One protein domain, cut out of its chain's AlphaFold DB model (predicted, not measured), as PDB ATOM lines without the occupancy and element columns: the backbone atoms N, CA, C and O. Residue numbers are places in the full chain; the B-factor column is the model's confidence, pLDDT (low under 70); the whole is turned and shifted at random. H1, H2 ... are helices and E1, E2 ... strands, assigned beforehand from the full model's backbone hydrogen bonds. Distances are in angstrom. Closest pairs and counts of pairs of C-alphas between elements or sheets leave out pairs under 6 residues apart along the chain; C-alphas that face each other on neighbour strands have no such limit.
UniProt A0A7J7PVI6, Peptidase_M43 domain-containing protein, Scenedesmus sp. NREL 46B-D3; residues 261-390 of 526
ATOM      1  N   THR A 261      57.016 180.543  69.971       86.50
ATOM      2  CA  THR A 261      58.118 179.913  69.215       86.50
ATOM      3  C   THR A 261      59.328 179.599  70.103       86.50
ATOM      4  O   THR A 261      60.035 178.622  69.870       86.50
ATOM      5  N   GLN A 262      59.549 180.386  71.163       89.06
ATOM      6  CA  GLN A 262      60.616 180.168  72.152       89.06
ATOM      7  C   GLN A 262      60.156 179.304  73.334       89.06
ATOM      8  O   GLN A 262      60.964 178.704  74.051       89.06
ATOM      9  N   HIS A 263      58.849 179.255  73.567       89.44
ATOM     10  CA  HIS A 263      58.224 178.587  74.693       89.44
ATOM     11  C   HIS A 263      57.035 177.773  74.192       89.44
ATOM     12  O   HIS A 263      55.893 178.187  74.333       89.44
ATOM     13  N   ALA A 264      57.313 176.592  73.633       88.31
ATOM     14  CA  ALA A 264      56.306 175.755  72.972       88.31
ATOM     15  C   ALA A 264      55.092 175.389  73.849       88.31
ATOM     16  O   ALA A 264      54.029 175.104  73.321       88.31
ATOM     17  N   TYR A 265      55.221 175.423  75.179       85.38
ATOM     18  CA  TYR A 265      54.091 175.203  76.089       85.38
ATOM     19  C   TYR A 265      53.081 176.358  76.100       85.38
ATOM     20  O   TYR A 265      51.973 176.163  76.562       85.38
ATOM     21  N   LEU A 266      53.435 177.539  75.583       82.25
ATOM     22  CA  LEU A 266      52.494 178.643  75.358       82.25
ATOM     23  C   LEU A 266      51.669 178.452  74.074       82.25
ATOM     24  O   LEU A 266      50.814 179.277  73.775       82.25
ATOM     25  N   ASN A 267      51.953 177.410  73.284       72.62
ATOM     26  CA  ASN A 267      51.239 177.127  72.045       72.62
ATOM     27  C   ASN A 267      49.916 176.399  72.333       72.62
ATOM     28  O   ASN A 267      49.813 175.183  72.178       72.62
ATOM     29  N   VAL A 268      48.922 177.159  72.769       65.81
ATOM     30  CA  VAL A 268      47.499 176.800  72.717       65.81
ATOM     31  C   VAL A 268      46.977 177.447  71.435       65.81
ATOM     32  O   VAL A 268      46.938 178.671  71.314       65.81
ATOM     33  N   GLY A 269      46.804 176.618  70.406       61.50
ATOM     34  CA  GLY A 269      46.925 177.013  68.998       61.50
ATOM     35  C   GLY A 269      45.747 177.802  68.430       61.50
ATOM     36  O   GLY A 269      45.845 178.297  67.308       61.50
ATOM     37  N   THR A 270      44.649 177.922  69.176       74.56
ATOM     38  CA  THR A 270      43.419 178.590  68.740       74.56
ATOM     39  C   THR A 270      42.753 179.354  69.894       74.56
ATOM     40  O   THR A 270      43.009 179.071  71.065       74.56
ATOM     41  N   LEU A 271      41.889 180.329  69.581       71.25
ATOM     42  CA  LEU A 271      41.052 181.007  70.584       71.25
ATOM     43  C   LEU A 271      40.199 180.005  71.394       71.25
ATOM     44  O   LEU A 271      40.243 180.091  72.622       71.25
ATOM     45  N   PRO A 272      39.539 179.001  70.773       77.19
ATOM     46  CA  PRO A 272      38.901 177.909  71.501       77.19
ATOM     47  C   PRO A 272      39.835 177.187  72.473       77.19
ATOM     48  O   PRO A 272      39.446 176.939  73.606       77.19
ATOM     49  N   ASP A 273      41.075 176.866  72.093       77.38
ATOM     50  CA  ASP A 273      41.999 176.186  73.015       77.38
ATOM     51  C   ASP A 273      42.286 177.035  74.260       77.38
ATOM     52  O   ASP A 273      42.360 176.511  75.368       77.38
ATOM     53  N   TRP A 274      42.416 178.353  74.091       76.25
ATOM     54  CA  TRP A 274      42.600 179.285  75.204       76.25
ATOM     55  C   TRP A 274      41.369 179.407  76.093       76.25
ATOM     56  O   TRP A 274      41.500 179.486  77.312       76.25
ATOM     57  N   GLN A 275      40.194 179.437  75.481       77.25
ATOM     58  CA  GLN A 275      38.896 179.443  76.141       77.25
ATOM     59  C   GLN A 275      38.718 178.200  77.026       77.25
ATOM     60  O   GLN A 275      38.438 178.329  78.210       77.25
ATOM     61  N   HIS A 276      39.056 177.013  76.516       81.44
ATOM     62  CA  HIS A 276      39.039 175.762  77.286       81.44
ATOM     63  C   HIS A 276      40.142 175.652  78.357       81.44
ATOM     64  O   HIS A 276      40.174 174.679  79.112       81.44
ATOM     65  N   CYS A 277      41.080 176.600  78.405       86.12
ATOM     66  CA  CYS A 277      42.126 176.683  79.425       86.12
ATOM     67  C   CYS A 277      41.835 177.752  80.489       86.12
ATOM     68  O   CYS A 277      42.730 178.077  81.273       86.12
ATOM     69  N   ALA A 278      40.613 178.289  80.526       87.56
ATOM     70  CA  ALA A 278      40.121 179.160  81.585       87.56
ATOM     71  C   ALA A 278      39.248 178.362  82.579       87.56
ATOM     72  O   ALA A 278      38.511 177.471  82.162       87.56
ATOM     73  N   PRO A 279      39.323 178.628  83.892       88.19
ATOM     74  CA  PRO A 279      38.369 178.089  84.859       88.19
ATOM     75  C   PRO A 279      36.986 178.752  84.731       88.19
ATOM     76  O   PRO A 279      36.886 179.971  84.556       88.19
ATOM     77  N   HIS A 280      35.928 177.952  84.896       87.25
ATOM     78  CA  HIS A 280      34.524 178.383  84.856       87.25
ATOM     79  C   HIS A 280      33.848 178.049  86.190       87.25
ATOM     80  O   HIS A 280      33.905 176.901  86.594       87.25
ATOM     81  N   PRO A 281      33.242 178.989  86.922       84.19
ATOM     82  CA  PRO A 281      32.633 178.726  88.220       84.19
ATOM     83  C   PRO A 281      31.192 178.198  88.104       84.19
ATOM     84  O   PRO A 281      30.655 177.701  89.085       84.19
ATOM     85  N   THR A 282      30.556 178.311  86.933       85.19
ATOM     86  CA  THR A 282      29.150 177.919  86.711       85.19
ATOM     87  C   THR A 282      28.977 176.621  85.919       85.19
ATOM     88  O   THR A 282      27.855 176.133  85.803       85.19
ATOM     89  N   ASP A 283      30.062 176.060  85.379       89.31
ATOM     90  CA  ASP A 283      30.070 174.789  84.651       89.31
ATOM     91  C   ASP A 283      31.237 173.930  85.149       89.31
ATOM     92  O   ASP A 283      32.399 174.201  84.838       89.31
ATOM     93  N   ASP A 284      30.926 172.884  85.916       89.50
ATOM     94  CA  ASP A 284      31.918 171.986  86.520       89.50
ATOM     95  C   ASP A 284      32.801 171.279  85.478       89.50
ATOM     96  O   ASP A 284      33.992 171.046  85.709       89.50
ATOM     97  N   ALA A 285      32.245 170.915  84.319       90.00
ATOM     98  CA  ALA A 285      32.987 170.193  83.291       90.00
ATOM     99  C   ALA A 285      34.027 171.110  82.636       90.00
ATOM    100  O   ALA A 285      35.202 170.735  82.523       90.00
ATOM    101  N   LEU A 286      33.615 172.325  82.268       86.88
ATOM    102  CA  LEU A 286      34.513 173.350  81.747       86.88
ATOM    103  C   LEU A 286      35.516 173.804  82.814       86.88
ATOM    104  O   LEU A 286      36.695 173.972  82.500       86.88
ATOM    105  N   HIS A 287      35.100 173.913  84.082       89.94
ATOM    106  CA  HIS A 287      35.993 174.180  85.209       89.94
ATOM    107  C   HIS A 287      37.137 173.169  85.264       89.94
ATOM    108  O   HIS A 287      38.314 173.528  85.180       89.94
ATOM    109  N   HIS A 288      36.796 171.881  85.360       90.94
ATOM    110  CA  HIS A 288      37.774 170.807  85.452       90.94
ATOM    111  C   HIS A 288      38.667 170.740  84.213       90.94
ATOM    112  O   HIS A 288      39.867 170.479  84.339       90.94
ATOM    113  N   GLN A 289      38.126 171.014  83.025       90.12
ATOM    114  CA  GLN A 289      38.911 171.097  81.796       90.12
ATOM    115  C   GLN A 289      39.933 172.245  81.840       90.12
ATOM    116  O   GLN A 289      41.109 172.018  81.524       90.12
ATOM    117  N   GLY A 290      39.513 173.432  82.288       89.75
ATOM    118  CA  GLY A 290      40.364 174.604  82.484       89.75
ATOM    119  C   GLY A 290      41.496 174.339  83.472       89.75
ATOM    120  O   GLY A 290      42.673 174.499  83.133       89.75
ATOM    121  N   ILE A 291      41.164 173.819  84.659       91.00
ATOM    122  CA  ILE A 291      42.147 173.426  85.683       91.00
ATOM    123  C   ILE A 291      43.127 172.385  85.133       91.00
ATOM    124  O   ILE A 291      44.343 172.554  85.256       91.00
ATOM    125  N   ALA A 292      42.634 171.341  84.459       91.44
ATOM    126  CA  ALA A 292      43.486 170.311  83.876       91.44
ATOM    127  C   ALA A 292      44.429 170.883  82.804       91.44
ATOM    128  O   ALA A 292      45.572 170.431  82.675       91.44
ATOM    129  N   CYS A 293      43.991 171.880  82.029       91.69
ATOM    130  CA  CYS A 293      44.870 172.586  81.105       91.69
ATOM    131  C   CYS A 293      45.973 173.366  81.834       91.69
ATOM    132  O   CYS A 293      47.154 173.178  81.521       91.69
ATOM    133  N   LEU A 294      45.621 174.185  82.830       92.00
ATOM    134  CA  LEU A 294      46.582 174.975  83.610       92.00
ATOM    135  C   LEU A 294      47.600 174.084  84.332       92.00
ATOM    136  O   LEU A 294      48.801 174.359  84.309       92.00
ATOM    137  N   GLN A 295      47.161 172.943  84.866       92.31
ATOM    138  CA  GLN A 295      48.049 171.934  85.441       92.31
ATOM    139  C   GLN A 295      49.018 171.353  84.398       92.31
ATOM    140  O   GLN A 295      50.213 171.226  84.677       92.31
ATOM    141  N   ARG A 296      48.567 171.051  83.169       91.88
ATOM    142  CA  ARG A 296      49.469 170.624  82.077       91.88
ATOM    143  C   ARG A 296      50.501 171.696  81.727       91.88
ATOM    144  O   ARG A 296      51.673 171.361  81.539       91.88
ATOM    145  N   LEU A 297      50.103 172.969  81.684       91.69
ATOM    146  CA  LEU A 297      51.026 174.091  81.475       91.69
ATOM    147  C   LEU A 297      52.060 174.180  82.602       91.69
ATOM    148  O   LEU A 297      53.256 174.315  82.336       91.69
ATOM    149  N   ALA A 298      51.627 174.012  83.851       92.50
ATOM    150  CA  ALA A 298      52.504 173.986  85.015       92.50
ATOM    151  C   ALA A 298      53.492 172.803  85.007       92.50
ATOM    152  O   ALA A 298      54.622 172.945  85.486       92.50
ATOM    153  N   MET A 299      53.117 171.659  84.420       92.50
ATOM    154  CA  MET A 299      53.996 170.491  84.243       92.50
ATOM    155  C   MET A 299      54.973 170.615  83.077       92.50
ATOM    156  O   MET A 299      55.932 169.842  82.996       92.50
ATOM    157  N   ALA A 300      54.762 171.556  82.155       93.62
ATOM    158  CA  ALA A 300      55.640 171.693  81.007       93.62
ATOM    159  C   ALA A 300      57.093 171.871  81.468       93.62
ATOM    160  O   ALA A 300      57.393 172.694  82.332       93.62
ATOM    161  N   ARG A 301      58.038 171.143  80.857       92.81
ATOM    162  CA  ARG A 301      59.452 171.109  81.290       92.81
ATOM    163  C   ARG A 301      60.091 172.498  81.440       92.81
ATOM    164  O   ARG A 301      61.042 172.668  82.200       92.81
ATOM    165  N   GLY A 302      59.643 173.495  80.675       90.88
ATOM    166  CA  GLY A 302      60.115 174.882  80.781       90.88
ATOM    167  C   GLY A 302      59.582 175.650  81.998       90.88
ATOM    168  O   GLY A 302      60.258 176.571  82.462       90.88
ATOM    169  N   VAL A 303      58.404 175.274  82.496       91.75
ATOM    170  CA  VAL A 303      57.734 175.851  83.670       91.75
ATOM    171  C   VAL A 303      58.113 175.080  84.929       91.75
ATOM    172  O   VAL A 303      58.567 175.696  85.882       91.75
ATOM    173  N   ALA A 304      58.069 173.746  84.913       89.94
ATOM    174  CA  ALA A 304      58.450 172.921  86.062       89.94
ATOM    175  C   ALA A 304      59.873 173.233  86.571       89.94
ATOM    176  O   ALA A 304      60.086 173.389  87.767       89.94
ATOM    177  N   ARG A 305      60.836 173.471  85.665       90.12
ATOM    178  CA  ARG A 305      62.210 173.900  86.016       90.12
ATOM    179  C   ARG A 305      62.301 175.265  86.713       90.12
ATOM    180  O   ARG A 305      63.357 175.618  87.230       90.12
ATOM    181  N   LEU A 306      61.251 176.082  86.656       89.00
ATOM    182  CA  LEU A 306      61.184 177.329  87.415       89.00
ATOM    183  C   LEU A 306      60.830 177.091  88.882       89.00
ATOM    184  O   LEU A 306      61.201 177.915  89.716       89.00
ATOM    185  N   ALA A 307      60.159 175.986  89.208       84.69
ATOM    186  CA  ALA A 307      59.791 175.672  90.581       84.69
ATOM    187  C   ALA A 307      61.027 175.444  91.468       84.69
ATOM    188  O   ALA A 307      61.043 175.904  92.606       84.69
ATOM    189  N   ASP A 308      62.114 174.906  90.901       85.12
ATOM    190  CA  ASP A 308      63.435 174.803  91.550       85.12
ATOM    191  C   ASP A 308      64.040 176.172  91.924       85.12
ATOM    192  O   ASP A 308      64.990 176.263  92.697       85.12
ATOM    193  N   ARG A 309      63.525 177.261  91.340       86.94
ATOM    194  CA  ARG A 309      63.917 178.644  91.659       86.94
ATOM    195  C   ARG A 309      62.943 179.323  92.621       86.94
ATOM    196  O   ARG A 309      63.102 180.518  92.866       86.94
ATOM    197  N   HIS A 310      61.941 178.586  93.104       87.38
ATOM    198  CA  HIS A 310      60.902 179.049  94.021       87.38
ATOM    199  C   HIS A 310      60.234 180.349  93.559       87.38
ATOM    200  O   HIS A 310      60.047 181.290  94.328       87.38
ATOM    201  N   VAL A 311      59.917 180.423  92.262       89.62
ATOM    202  CA  VAL A 311      59.159 181.540  91.688       89.62
ATOM    203  C   VAL A 311      57.668 181.225  91.697       89.62
ATOM    204  O   VAL A 311      57.267 180.069  91.573       89.62
ATOM    205  N   ILE A 312      56.853 182.271  91.771       91.88
ATOM    206  CA  ILE A 312      55.409 182.174  91.564       91.88
ATOM    207  C   ILE A 312      55.158 182.220  90.057       91.88
ATOM    208  O   ILE A 312      55.540 183.189  89.395       91.88
ATOM    209  N   ASN A 313      54.556 181.168  89.505       93.56
ATOM    210  CA  ASN A 313      54.117 181.174  88.112       93.56
ATOM    211  C   ASN A 313      52.771 181.896  88.030       93.56
ATOM    212  O   ASN A 313      51.831 181.497  88.710       93.56
ATOM    213  N   VAL A 314      52.698 182.940  87.205       94.12
ATOM    214  CA  VAL A 314      51.452 183.644  86.884       94.12
ATOM    215  C   VAL A 314      51.125 183.349  85.423       94.12
ATOM    216  O   VAL A 314      51.845 183.795  84.526       94.12
ATOM    217  N   PHE A 315      50.089 182.554  85.185       92.88
ATOM    218  CA  PHE A 315      49.540 182.305  83.860       92.88
ATOM    219  C   PHE A 315      48.556 183.407  83.501       92.88
ATOM    220  O   PHE A 315      47.784 183.861  84.338       92.88
ATOM    221  N   VAL A 316      48.586 183.833  82.245       88.81
ATOM    222  CA  VAL A 316      47.653 184.827  81.727       88.81
ATOM    223  C   VAL A 316      47.058 184.274  80.449       88.81
ATOM    224  O   VAL A 316      47.814 183.912  79.546       88.81
ATOM    225  N   SER A 317      45.732 184.184  80.383       84.38
ATOM    226  CA  SER A 317      45.021 183.727  79.188       84.38
ATOM    227  C   SER A 317      44.172 184.832  78.583       84.38
ATOM    228  O   SER A 317      43.434 185.521  79.284       84.38
ATOM    229  N   GLY A 318      44.259 184.965  77.265       77.94
ATOM    230  CA  GLY A 318      43.489 185.904  76.459       77.94
ATOM    231  C   GLY A 318      44.357 186.676  75.472       77.94
ATOM    232  O   GLY A 318      45.535 186.361  75.298       77.94
ATOM    233  N   SER A 319      43.758 187.641  74.778       67.69
ATOM    234  CA  SER A 319      44.383 188.360  73.664       67.69
ATOM    235  C   SER A 319      44.064 189.852  73.721       67.69
ATOM    236  O   SER A 319      42.978 190.234  74.147       67.69
ATOM    237  N   ASP A 320      45.008 190.671  73.257       66.94
ATOM    238  CA  ASP A 320      44.877 192.114  73.028       66.94
ATOM    239  C   ASP A 320      44.260 192.451  71.657       66.94
ATOM    240  O   ASP A 320      43.974 193.613  71.372       66.94
ATOM    241  N   LYS A 321      44.114 191.454  70.771       53.34
ATOM    242  CA  LYS A 321      43.848 191.671  69.337       53.34
ATOM    243  C   LYS A 321      42.478 191.251  68.839       53.34
ATOM    244  O   LYS A 321      42.126 191.597  67.717       53.34
ATOM    245  N   GLU A 322      41.709 190.547  69.648       54.69
ATOM    246  CA  GLU A 322      40.348 190.140  69.320       54.69
ATOM    247  C   GLU A 322      39.532 190.209  70.601       54.69
ATOM    248  O   GLU A 322      40.088 190.059  71.690       54.69
ATOM    249  N   ASN A 323      38.225 190.437  70.474       57.72
ATOM    250  CA  ASN A 323      37.294 190.221  71.569       57.72
ATOM    251  C   ASN A 323      37.433 188.753  71.994       57.72
ATOM    252  O   ASN A 323      36.760 187.885  71.446       57.72
ATOM    253  N   TYR A 324      38.333 188.489  72.952       61.94
ATOM    254  CA  TYR A 324      38.534 187.189  73.600       61.94
ATOM    255  C   TYR A 324      37.190 186.587  74.018       61.94
ATOM    256  O   TYR A 324      37.007 185.374  73.998       61.94
ATOM    257  N   CYS A 325      36.256 187.489  74.318       64.81
ATOM    258  CA  CYS A 325      34.859 187.254  74.578       64.81
ATOM    259  C   CYS A 325      34.010 188.066  73.600       64.81
ATOM    260  O   CYS A 325      33.980 189.297  73.677       64.81
ATOM    261  N   SER A 326      33.310 187.397  72.686       66.50
ATOM    262  CA  SER A 326      32.187 188.029  71.987       66.50
ATOM    263  C   SER A 326      30.935 187.965  72.872       66.50
ATOM    264  O   SER A 326      30.806 187.023  73.651       66.50
ATOM    265  N   PRO A 327      30.001 188.932  72.788       66.31
ATOM    266  CA  PRO A 327      28.714 188.814  73.476       66.31
ATOM    267  C   PRO A 327      28.014 187.494  73.107       66.31
ATOM    268  O   PRO A 327      27.928 187.180  71.917       66.31
ATOM    269  N   GLY A 328      27.523 186.737  74.094       69.50
ATOM    270  CA  GLY A 328      26.924 185.411  73.894       69.50
ATOM    271  C   GLY A 328      27.915 184.244  73.845       69.50
ATOM    272  O   GLY A 328      27.504 183.116  73.577       69.50
ATOM    273  N   ASP A 329      29.209 184.487  74.064       73.00
ATOM    274  CA  ASP A 329      30.187 183.417  74.240       73.00
ATOM    275  C   ASP A 329      30.077 182.847  75.663       73.00
ATOM    276  O   ASP A 329      30.535 183.451  76.634       73.00
ATOM    277  N   GLU A 330      29.438 181.681  75.768       66.94
ATOM    278  CA  GLU A 330      29.101 180.996  77.023       66.94
ATOM    279  C   GLU A 330      30.327 180.733  77.909       66.94
ATOM    280  O   GLU A 330      30.247 180.850  79.135       66.94
ATOM    281  N   VAL A 331      31.484 180.471  77.291       65.12
ATOM    282  CA  VAL A 331      32.763 180.314  77.993       65.12
ATOM    283  C   VAL A 331      33.106 181.616  78.718       65.12
ATOM    284  O   VAL A 331      33.494 181.651  79.882       65.12
ATOM    285  N   CYS A 332      32.948 182.727  78.026       68.94
ATOM    286  CA  CYS A 332      33.451 184.015  78.453       68.94
ATOM    287  C   CYS A 332      32.535 184.769  79.416       68.94
ATOM    288  O   CYS A 332      33.038 185.478  80.291       68.94
ATOM    289  N   GLU A 333      31.219 184.613  79.271       69.75
ATOM    290  CA  GLU A 333      30.227 185.215  80.174       69.75
ATOM    291  C   GLU A 333      30.400 184.735  81.617       69.75
ATOM    292  O   GLU A 333      30.118 185.479  82.554       69.75
ATOM    293  N   HIS A 334      30.953 183.536  81.791       71.31
ATOM    294  CA  HIS A 334      31.127 182.917  83.096       71.31
ATOM    295  C   HIS A 334      32.589 182.809  83.536       71.31
ATOM    296  O   HIS A 334      32.851 182.378  84.649       71.31
ATOM    297  N   ALA A 335      33.573 183.169  82.708       77.19
ATOM    298  CA  ALA A 335      34.979 183.009  83.077       77.19
ATOM    299  C   ALA A 335      35.370 183.880  84.288       77.19
ATOM    300  O   ALA A 335      35.091 185.083  84.327       77.19
ATOM    301  N   MET A 336      36.104 183.282  85.231       85.44
ATOM    302  CA  MET A 336      36.635 183.976  86.408       85.44
ATOM    303  C   MET A 336      37.659 185.059  86.021       85.44
ATOM    304  O   MET A 336      38.275 185.018  84.953       85.44
ATOM    305  N   TYR A 337      37.872 186.044  86.896       89.31
ATOM    306  CA  TYR A 337      38.863 187.109  86.670       89.31
ATOM    307  C   TYR A 337      40.292 186.667  87.002       89.31
ATOM    308  O   TYR A 337      41.251 187.090  86.347       89.31
ATOM    309  N   GLY A 338      40.418 185.780  87.983       92.06
ATOM    310  CA  GLY A 338      41.659 185.182  88.437       92.06
ATOM    311  C   GLY A 338      41.381 183.890  89.194       92.06
ATOM    312  O   GLY A 338      40.232 183.573  89.479       92.06
ATOM    313  N   LEU A 339      42.437 183.116  89.424       93.31
ATOM    314  CA  LEU A 339      42.421 181.925  90.265       93.31
ATOM    315  C   LEU A 339      43.822 181.685  90.821       93.31
ATOM    316  O   LEU A 339      44.794 181.632  90.063       93.31
ATOM    317  N   ALA A 340      43.936 181.416  92.111       92.81
ATOM    318  CA  ALA A 340      45.132 180.839  92.698       92.81
ATOM    319  C   ALA A 340      44.938 179.344  92.935       92.81
ATOM    320  O   ALA A 340      44.043 178.929  93.662       92.81
ATOM    321  N   HIS A 341      45.834 178.530  92.381       89.44
ATOM    322  CA  HIS A 341      45.921 177.126  92.745       89.44
ATOM    323  C   HIS A 341      47.117 176.946  93.673       89.44
ATOM    324  O   HIS A 341      48.283 176.941  93.255       89.44
ATOM    325  N   ALA A 342      46.796 176.898  94.960       83.56
ATOM    326  CA  ALA A 342      47.740 176.823  96.059       83.56
ATOM    327  C   ALA A 342      47.095 176.065  97.223       83.56
ATOM    328  O   ALA A 342      46.996 176.594  98.332       83.56
ATOM    329  N   ASP A 343      46.654 174.835  96.948       72.06
ATOM    330  CA  ASP A 343      45.888 173.961  97.855       72.06
ATOM    331  C   ASP A 343      46.782 173.362  98.953       72.06
ATOM    332  O   ASP A 343      46.890 172.151  99.149       72.06
ATOM    333  N   GLY A 344      47.518 174.236  99.634       75.88
ATOM    334  CA  GLY A 344      48.403 173.890 100.723       75.88
ATOM    335  C   GLY A 344      47.674 173.705 102.056       75.88
ATOM    336  O   GLY A 344      46.482 173.980 102.181       75.88
ATOM    337  N   PRO A 345      48.412 173.282 103.096       74.06
ATOM    338  CA  PRO A 345      47.896 172.932 104.429       74.06
ATOM    339  C   PRO A 345      47.158 174.044 105.186       74.06
ATOM    340  O   PRO A 345      46.577 173.768 106.228       74.06
ATOM    341  N   TRP A 346      47.165 175.281 104.694       78.19
ATOM    342  CA  TRP A 346      46.425 176.389 105.299       78.19
ATOM    343  C   TRP A 346      44.938 176.420 104.904       78.19
ATOM    344  O   TRP A 346      44.171 177.161 105.518       78.19
ATOM    345  N   TRP A 347      44.513 175.598 103.935       74.38
ATOM    346  CA  TRP A 347      43.104 175.310 103.655       74.38
ATOM    347  C   TRP A 347      42.660 174.106 104.501       74.38
ATOM    348  O   TRP A 347      42.638 172.977 104.017       74.38
ATOM    349  N   ASN A 348      42.390 174.348 105.794       55.94
ATOM    350  CA  ASN A 348      42.296 173.382 106.913       55.94
ATOM    351  C   ASN A 348      41.448 172.100 106.713       55.94
ATOM    352  O   ASN A 348      41.479 171.227 107.579       55.94
ATOM    353  N   GLN A 349      40.712 171.936 105.612       59.97
ATOM    354  CA  GLN A 349      39.933 170.726 105.328       59.97
ATOM    355  C   GLN A 349      40.155 170.139 103.928       59.97
ATOM    356  O   GLN A 349      39.738 169.010 103.678       59.97
ATOM    357  N   HIS A 350      40.766 170.880 103.000       58.34
ATOM    358  CA  HIS A 350      40.902 170.484 101.586       58.34
ATOM    359  C   HIS A 350      42.353 170.512 101.105       58.34
ATOM    360  O   HIS A 350      42.625 170.276  99.933       58.34
ATOM    361  N   ALA A 351      43.292 170.781 102.014       67.00
ATOM    362  CA  ALA A 351      44.706 170.742 101.708       67.00
ATOM    363  C   ALA A 351      45.104 169.398 101.097       67.00
ATOM    364  O   ALA A 351      44.928 168.335 101.705       67.00
ATOM    365  N   ASP A 352      45.705 169.453  99.916       73.75
ATOM    366  CA  ASP A 352      46.252 168.273  99.279       73.75
ATOM    367  C   ASP A 352      47.420 167.755 100.135       73.75
ATOM    368  O   ASP A 352      48.440 168.425 100.320       73.75
ATOM    369  N   ALA A 353      47.301 166.538 100.671       79.25
ATOM    370  CA  ALA A 353      48.356 165.907 101.469       79.25
ATOM    371  C   ALA A 353      49.685 165.761 100.691       79.25
ATOM    372  O   ALA A 353      50.776 165.645 101.275       79.25
ATOM    373  N   THR A 354      49.609 165.779  99.359       83.62
ATOM    374  CA  THR A 354      50.748 165.730  98.444       83.62
ATOM    375  C   THR A 354      51.341 167.104  98.139       83.62
ATOM    376  O   THR A 354      52.411 167.175  97.530       83.62
ATOM    377  N   TRP A 355      50.726 168.190  98.618       87.38
ATOM    378  CA  TRP A 355      51.202 169.546  98.390       87.38
ATOM    379  C   TRP A 355      52.648 169.723  98.860       87.38
ATOM    380  O   TRP A 355      53.019 169.352  99.977       87.38
ATOM    381  N   ARG A 356      53.486 170.323  98.015       86.50
ATOM    382  CA  ARG A 356      54.853 170.740  98.352       86.50
ATOM    383  C   ARG A 356      55.131 172.067  97.666       86.50
ATOM    384  O   ARG A 356      54.734 172.259  96.521       86.50
ATOM    385  N   GLU A 357      55.872 172.953  98.323       85.94
ATOM    386  CA  GLU A 357      56.197 174.289  97.804       85.94
ATOM    387  C   GLU A 357      56.844 174.280  96.404       85.94
ATOM    388  O   GLU A 357      56.580 175.164  95.594       85.94
ATOM    389  N   GLY A 358      57.684 173.281  96.115       82.44
ATOM    390  CA  GLY A 358      58.377 173.139  94.829       82.44
ATOM    391  C   GLY A 358      57.576 172.422  93.739       82.44
ATOM    392  O   GLY A 358      58.083 172.247  92.634       82.44
ATOM    393  N   THR A 359      56.350 171.975  94.009       85.50
ATOM    394  CA  THR A 359      55.555 171.231  93.024       85.50
ATOM    395  C   THR A 359      54.781 172.206  92.147       85.50
ATOM    396  O   THR A 359      53.797 172.792  92.592       85.50
ATOM    397  N   SER A 360      55.206 172.400  90.896       81.81
ATOM    398  CA  SER A 360      54.593 173.410  90.024       81.81
ATOM    399  C   SER A 360      53.113 173.167  89.746       81.81
ATOM    400  O   SER A 360      52.405 174.145  89.570       81.81
ATOM    401  N   THR A 361      52.618 171.924  89.738       85.00
ATOM    402  CA  THR A 361      51.203 171.614  89.445       85.00
ATOM    403  C   THR A 361      50.214 172.214  90.428       85.00
ATOM    404  O   THR A 361      49.093 172.481  90.020       85.00
ATOM    405  N   MET A 362      50.647 172.461  91.665       81.69
ATOM    406  CA  MET A 362      49.817 172.931  92.782       81.69
ATOM    407  C   MET A 362      50.216 174.337  93.251       81.69
ATOM    408  O   MET A 362      49.935 174.713  94.384       81.69
ATOM    409  N   ASN A 363      51.006 175.062  92.447       89.56
ATOM    410  CA  ASN A 363      51.606 176.335  92.842       89.56
ATOM    411  C   ASN A 363      51.680 177.311  91.669       89.56
ATOM    412  O   ASN A 363      52.752 177.565  91.101       89.56
ATOM    413  N   TRP A 364      50.541 177.900  91.345       93.69
ATOM    414  CA  TRP A 364      50.444 178.941  90.332       93.69
ATOM    415  C   TRP A 364      49.264 179.869  90.602       93.69
ATOM    416  O   TRP A 364      48.341 179.550  91.345       93.69
ATOM    417  N   VAL A 365      49.335 181.038  89.987       95.12
ATOM    418  CA  VAL A 365      48.239 181.990  89.861       95.12
ATOM    419  C   VAL A 365      47.866 182.051  88.388       95.12
ATOM    420  O   VAL A 365      48.730 181.940  87.520       95.12
ATOM    421  N   TRP A 366      46.591 182.219  88.096       94.31
ATOM    422  CA  TRP A 366      46.053 182.449  86.771       94.31
ATOM    423  C   TRP A 366      45.249 183.749  86.772       94.31
ATOM    424  O   TRP A 366      44.603 184.081  87.762       94.31
ATOM    425  N   LEU A 367      45.316 184.493  85.670       91.81
ATOM    426  CA  LEU A 367      44.569 185.727  85.453       91.81
ATOM    427  C   LEU A 367      44.003 185.771  84.037       91.81
ATOM    428  O   LEU A 367      44.662 185.384  83.066       91.81
ATOM    429  N   ARG A 368      42.816 186.354  83.907       87.56
ATOM    430  CA  ARG A 368      42.231 186.685  82.609       87.56
ATOM    431  C   ARG A 368      42.908 187.931  82.028       87.56
ATOM    432  O   ARG A 368      43.022 188.952  82.704       87.56
ATOM    433  N   TRP A 369      43.324 187.885  80.760       85.25
ATOM    434  CA  TRP A 369      44.026 188.993  80.094       85.25
ATOM    435  C   TRP A 369      43.238 190.300  80.127       85.25
ATOM    436  O   TRP A 369      43.844 191.344  80.328       85.25
ATOM    437  N   THR A 370      41.912 190.263  79.980       80.31
ATOM    438  CA  THR A 370      41.090 191.487  79.982       80.31
ATOM    439  C   THR A 370      41.238 192.278  81.277       80.31
ATOM    440  O   THR A 370      41.186 193.498  81.260       80.31
ATOM    441  N   GLN A 371      41.529 191.604  82.395       82.62
ATOM    442  CA  GLN A 371      41.835 192.279  83.651       82.62
ATOM    443  C   GLN A 371      43.172 193.002  83.592       82.62
ATOM    444  O   GLN A 371      43.336 194.009  84.262       82.62
ATOM    445  N   LEU A 372      44.127 192.508  82.804       82.00
ATOM    446  CA  LEU A 372      45.451 193.085  82.588       82.00
ATOM    447  C   LEU A 372      45.508 194.090  81.426       82.00
ATOM    448  O   LEU A 372      46.534 194.757  81.284       82.00
ATOM    449  N   ASP A 373      44.433 194.246  80.652       82.31
ATOM    450  CA  ASP A 373      44.431 195.017  79.411       82.31
ATOM    451  C   ASP A 373      44.706 196.516  79.658       82.31
ATOM    452  O   ASP A 373      43.902 197.215  80.289       82.31
ATOM    453  N   PRO A 374      45.841 197.055  79.168       79.06
ATOM    454  CA  PRO A 374      46.162 198.469  79.317       79.06
ATOM    455  C   PRO A 374      45.280 199.392  78.460       79.06
ATOM    456  O   PRO A 374      45.358 200.609  78.632       79.06
ATOM    457  N   ALA A 375      44.492 198.866  77.520       78.00
ATOM    458  CA  ALA A 375      43.544 199.646  76.732       78.00
ATOM    459  C   ALA A 375      42.203 199.870  77.456       78.00
ATOM    460  O   ALA A 375      41.500 200.825  77.121       78.00
ATOM    461  N   ASP A 376      41.885 199.048  78.460       75.69
ATOM    462  CA  ASP A 376      40.593 199.052  79.152       75.69
ATOM    463  C   ASP A 376      40.763 199.250  80.672       75.69
ATOM    464  O   ASP A 376      41.104 200.351  81.130       75.69
ATOM    465  N   ASP A 377      40.605 198.179  81.451       67.88
ATOM    466  CA  ASP A 377      40.588 198.155  82.916       67.88
ATOM    467  C   ASP A 377      41.911 198.583  83.594       67.88
ATOM    468  O   ASP A 377      41.917 198.926  84.783       67.88
ATOM    469  N   ASN A 378      43.036 198.598  82.861       72.06
ATOM    470  CA  ASN A 378      44.335 199.111  83.329       72.06
ATOM    471  C   ASN A 378      44.888 200.273  82.497       72.06
ATOM    472  O   ASN A 378      46.107 200.487  82.442       72.06
ATOM    473  N   ARG A 379      44.026 201.066  81.858       70.31
ATOM    474  CA  ARG A 379      44.464 202.309  81.208       70.31
ATOM    475  C   ARG A 379      45.258 203.213  82.156       70.31
ATOM    476  O   ARG A 379      45.011 203.272  83.365       70.31
ATOM    477  N   GLN A 380      46.243 203.930  81.604       58.28
ATOM    478  CA  GLN A 380      47.188 204.743  82.382       58.28
ATOM    479  C   GLN A 380      46.480 205.634  83.417       58.28
ATOM    480  O   GLN A 380      45.558 206.380  83.097       58.28
ATOM    481  N   GLY A 381      46.935 205.556  84.673       56.88
ATOM    482  CA  GLY A 381      46.360 206.293  85.805       56.88
ATOM    483  C   GLY A 381      45.260 205.548  86.567       56.88
ATOM    484  O   GLY A 381      44.887 205.985  87.652       56.88
ATOM    485  N   ARG A 382      44.781 204.405  86.060       58.62
ATOM    486  CA  ARG A 382      43.767 203.561  86.706       58.62
ATOM    487  C   ARG A 382      44.166 202.086  86.614       58.62
ATOM    488  O   ARG A 382      43.511 201.312  85.943       58.62
ATOM    489  N   TRP A 383      45.236 201.695  87.311       55.81
ATOM    490  CA  TRP A 383      45.531 200.277  87.592       55.81
ATOM    491  C   TRP A 383      44.535 199.760  88.632       55.81
ATOM    492  O   TRP A 383      44.873 199.619  89.810       55.81
ATOM    493  N   GLN A 384      43.273 199.640  88.233       66.06
ATOM    494  CA  GLN A 384      42.188 199.326  89.149       66.06
ATOM    495  C   GLN A 384      41.884 197.832  89.116       66.06
ATOM    496  O   GLN A 384      41.900 197.249  90.190       66.06
ATOM    497  N   ALA A 385      41.724 197.195  87.948       73.19
ATOM    498  CA  ALA A 385      41.300 195.791  87.902       73.19
ATOM    499  C   ALA A 385      42.450 194.784  88.006       73.19
ATOM    500  O   ALA A 385      42.582 194.105  89.017       73.19
ATOM    501  N   GLY A 386      43.336 194.699  87.012       78.44
ATOM    502  CA  GLY A 386      44.315 193.603  86.938       78.44
ATOM    503  C   GLY A 386      45.334 193.589  88.064       78.44
ATOM    504  O   GLY A 386      45.758 192.525  88.508       78.44
ATOM    505  N   GLY A 387      45.697 194.772  88.564       83.88
ATOM    506  CA  GLY A 387      46.511 194.888  89.771       83.88
ATOM    507  C   GLY A 387      45.790 194.369  91.018       83.88
ATOM    508  O   GLY A 387      46.417 193.692  91.830       83.88
ATOM    509  N   ALA A 388      44.491 194.656  91.157       87.19
ATOM    510  CA  ALA A 388      43.675 194.177  92.270       87.19
ATOM    511  C   ALA A 388      43.442 192.665  92.184       87.19
ATOM    512  O   ALA A 388      43.707 191.978  93.164       87.19
ATOM    513  N   ALA A 389      43.063 192.145  91.012       89.44
ATOM    514  CA  ALA A 389      42.890 190.714  90.775       89.44
ATOM    515  C   ALA A 389      44.186 189.944  91.066       89.44
ATOM    516  O   ALA A 389      44.190 189.014  91.861       89.44
ATOM    517  N   LEU A 390      45.332 190.388  90.530       91.19
ATOM    518  CA  LEU A 390      46.618 189.760  90.849       91.19
ATOM    519  C   LEU A 390      46.920 189.787  92.353       91.19
ATOM    520  O   LEU A 390      47.443 188.814  92.887       91.19
TER     521      LEU A 390
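Overview. This is residues 261 to 390 of the 526 residues of the protein "Peptidase_M43 domain-containing protein" of Scenedesmus sp. NREL 46B-D3 (UniProt A0A7J7PVI6). A small three-stranded sheet makes the core, lying between the long helix H2 and the short helix H6, with four more short helices round it and long loops reaching out beyond it. The sheet has the order E1, E3, E2 and is mixed. The printed part has 130 residues with six named helices and three named strands, in the order H1, H2, H3, E1, H4, E2, E3, H5, H6. The class is mixed, helices and strands, though helices hold 43 and strands 14 of the printed residues, under half. The whole is compact, with a radius of gyration of the C-alphas of 15.2 A, and spans 41 by 31 by 31 A.

Along the chain. Begin at Thr 261 and read on to C-alpha 271 at (41.052, 181.007, 70.584), where H1, residues 271 to 275, begins. H2, residues 284 to 299, runs 22.2 A from C-alpha 284 at (31.918, 171.986, 86.520). After it come H3, residues 301 to 307, 10.4 A, and E1, residues 313 to 317, 13.0 A. Next find H4, residues 330 to 334, E2, residues 338 to 341, 10.1 A, and E3, residues 364 to 368, 13.7 A. H5, residues 369 to 372, follows directly, and H6, residues 385 to 390, ends at C-alpha 390 at (46.618, 189.760, 90.849).

Arrangement. Start at the inner strand E3. E1 is its parallel neighbour at 23 degrees, with N 365 and O 313 2.8 A apart, within hydrogen-bond range. E2 is its antiparallel neighbour at 165 degrees, with N 366 and O 339 at 2.7 A; E2 and E3 form a hairpin. H6 is on the sheet at a height of 9.0 A and runs along the strands, only just over E3 alone, with 4 C-alphas on E3 and 2 on E2. H6 touches H5, closest at the C-alphas of Gln 371 and Gly 386, 4.3 A. H2 only grazes the sheet, with residues 291 to 298; H5 and, only just with 5 pairs of C-alphas within 10 A, H3 graze it too. H2 and H3 are close but not clearly touching, about perpendicular at 85 degrees, with C-alphas 298 and 304 closest at 6.1 A. H1 is near H2, and is close to but not clearly touching H4, with C-alphas 275 and 331 closest at 6.5 A. H4 is not on the sheet. Every O i to N i+4 pair is within hydrogen-bond range in H1, H2 and H6, against 0 of 3 in H3 and 0 of 1 in H4, whose O i to N i+3 counts are 2 of 4 and 0 of 2; H5 is too short for an i+4 pair.

Size, cuts and confidence. The C-alphas farthest apart are those of Ala 353 and Gly 381, 43.4 A. The printed part has no cut. The links E1 to H4, E2 to E3 and H5 to H6 are long. Mean pLDDT of the printed part is 80.7, and 26 residues are under 70, among them 319 to 328 and 380 to 384.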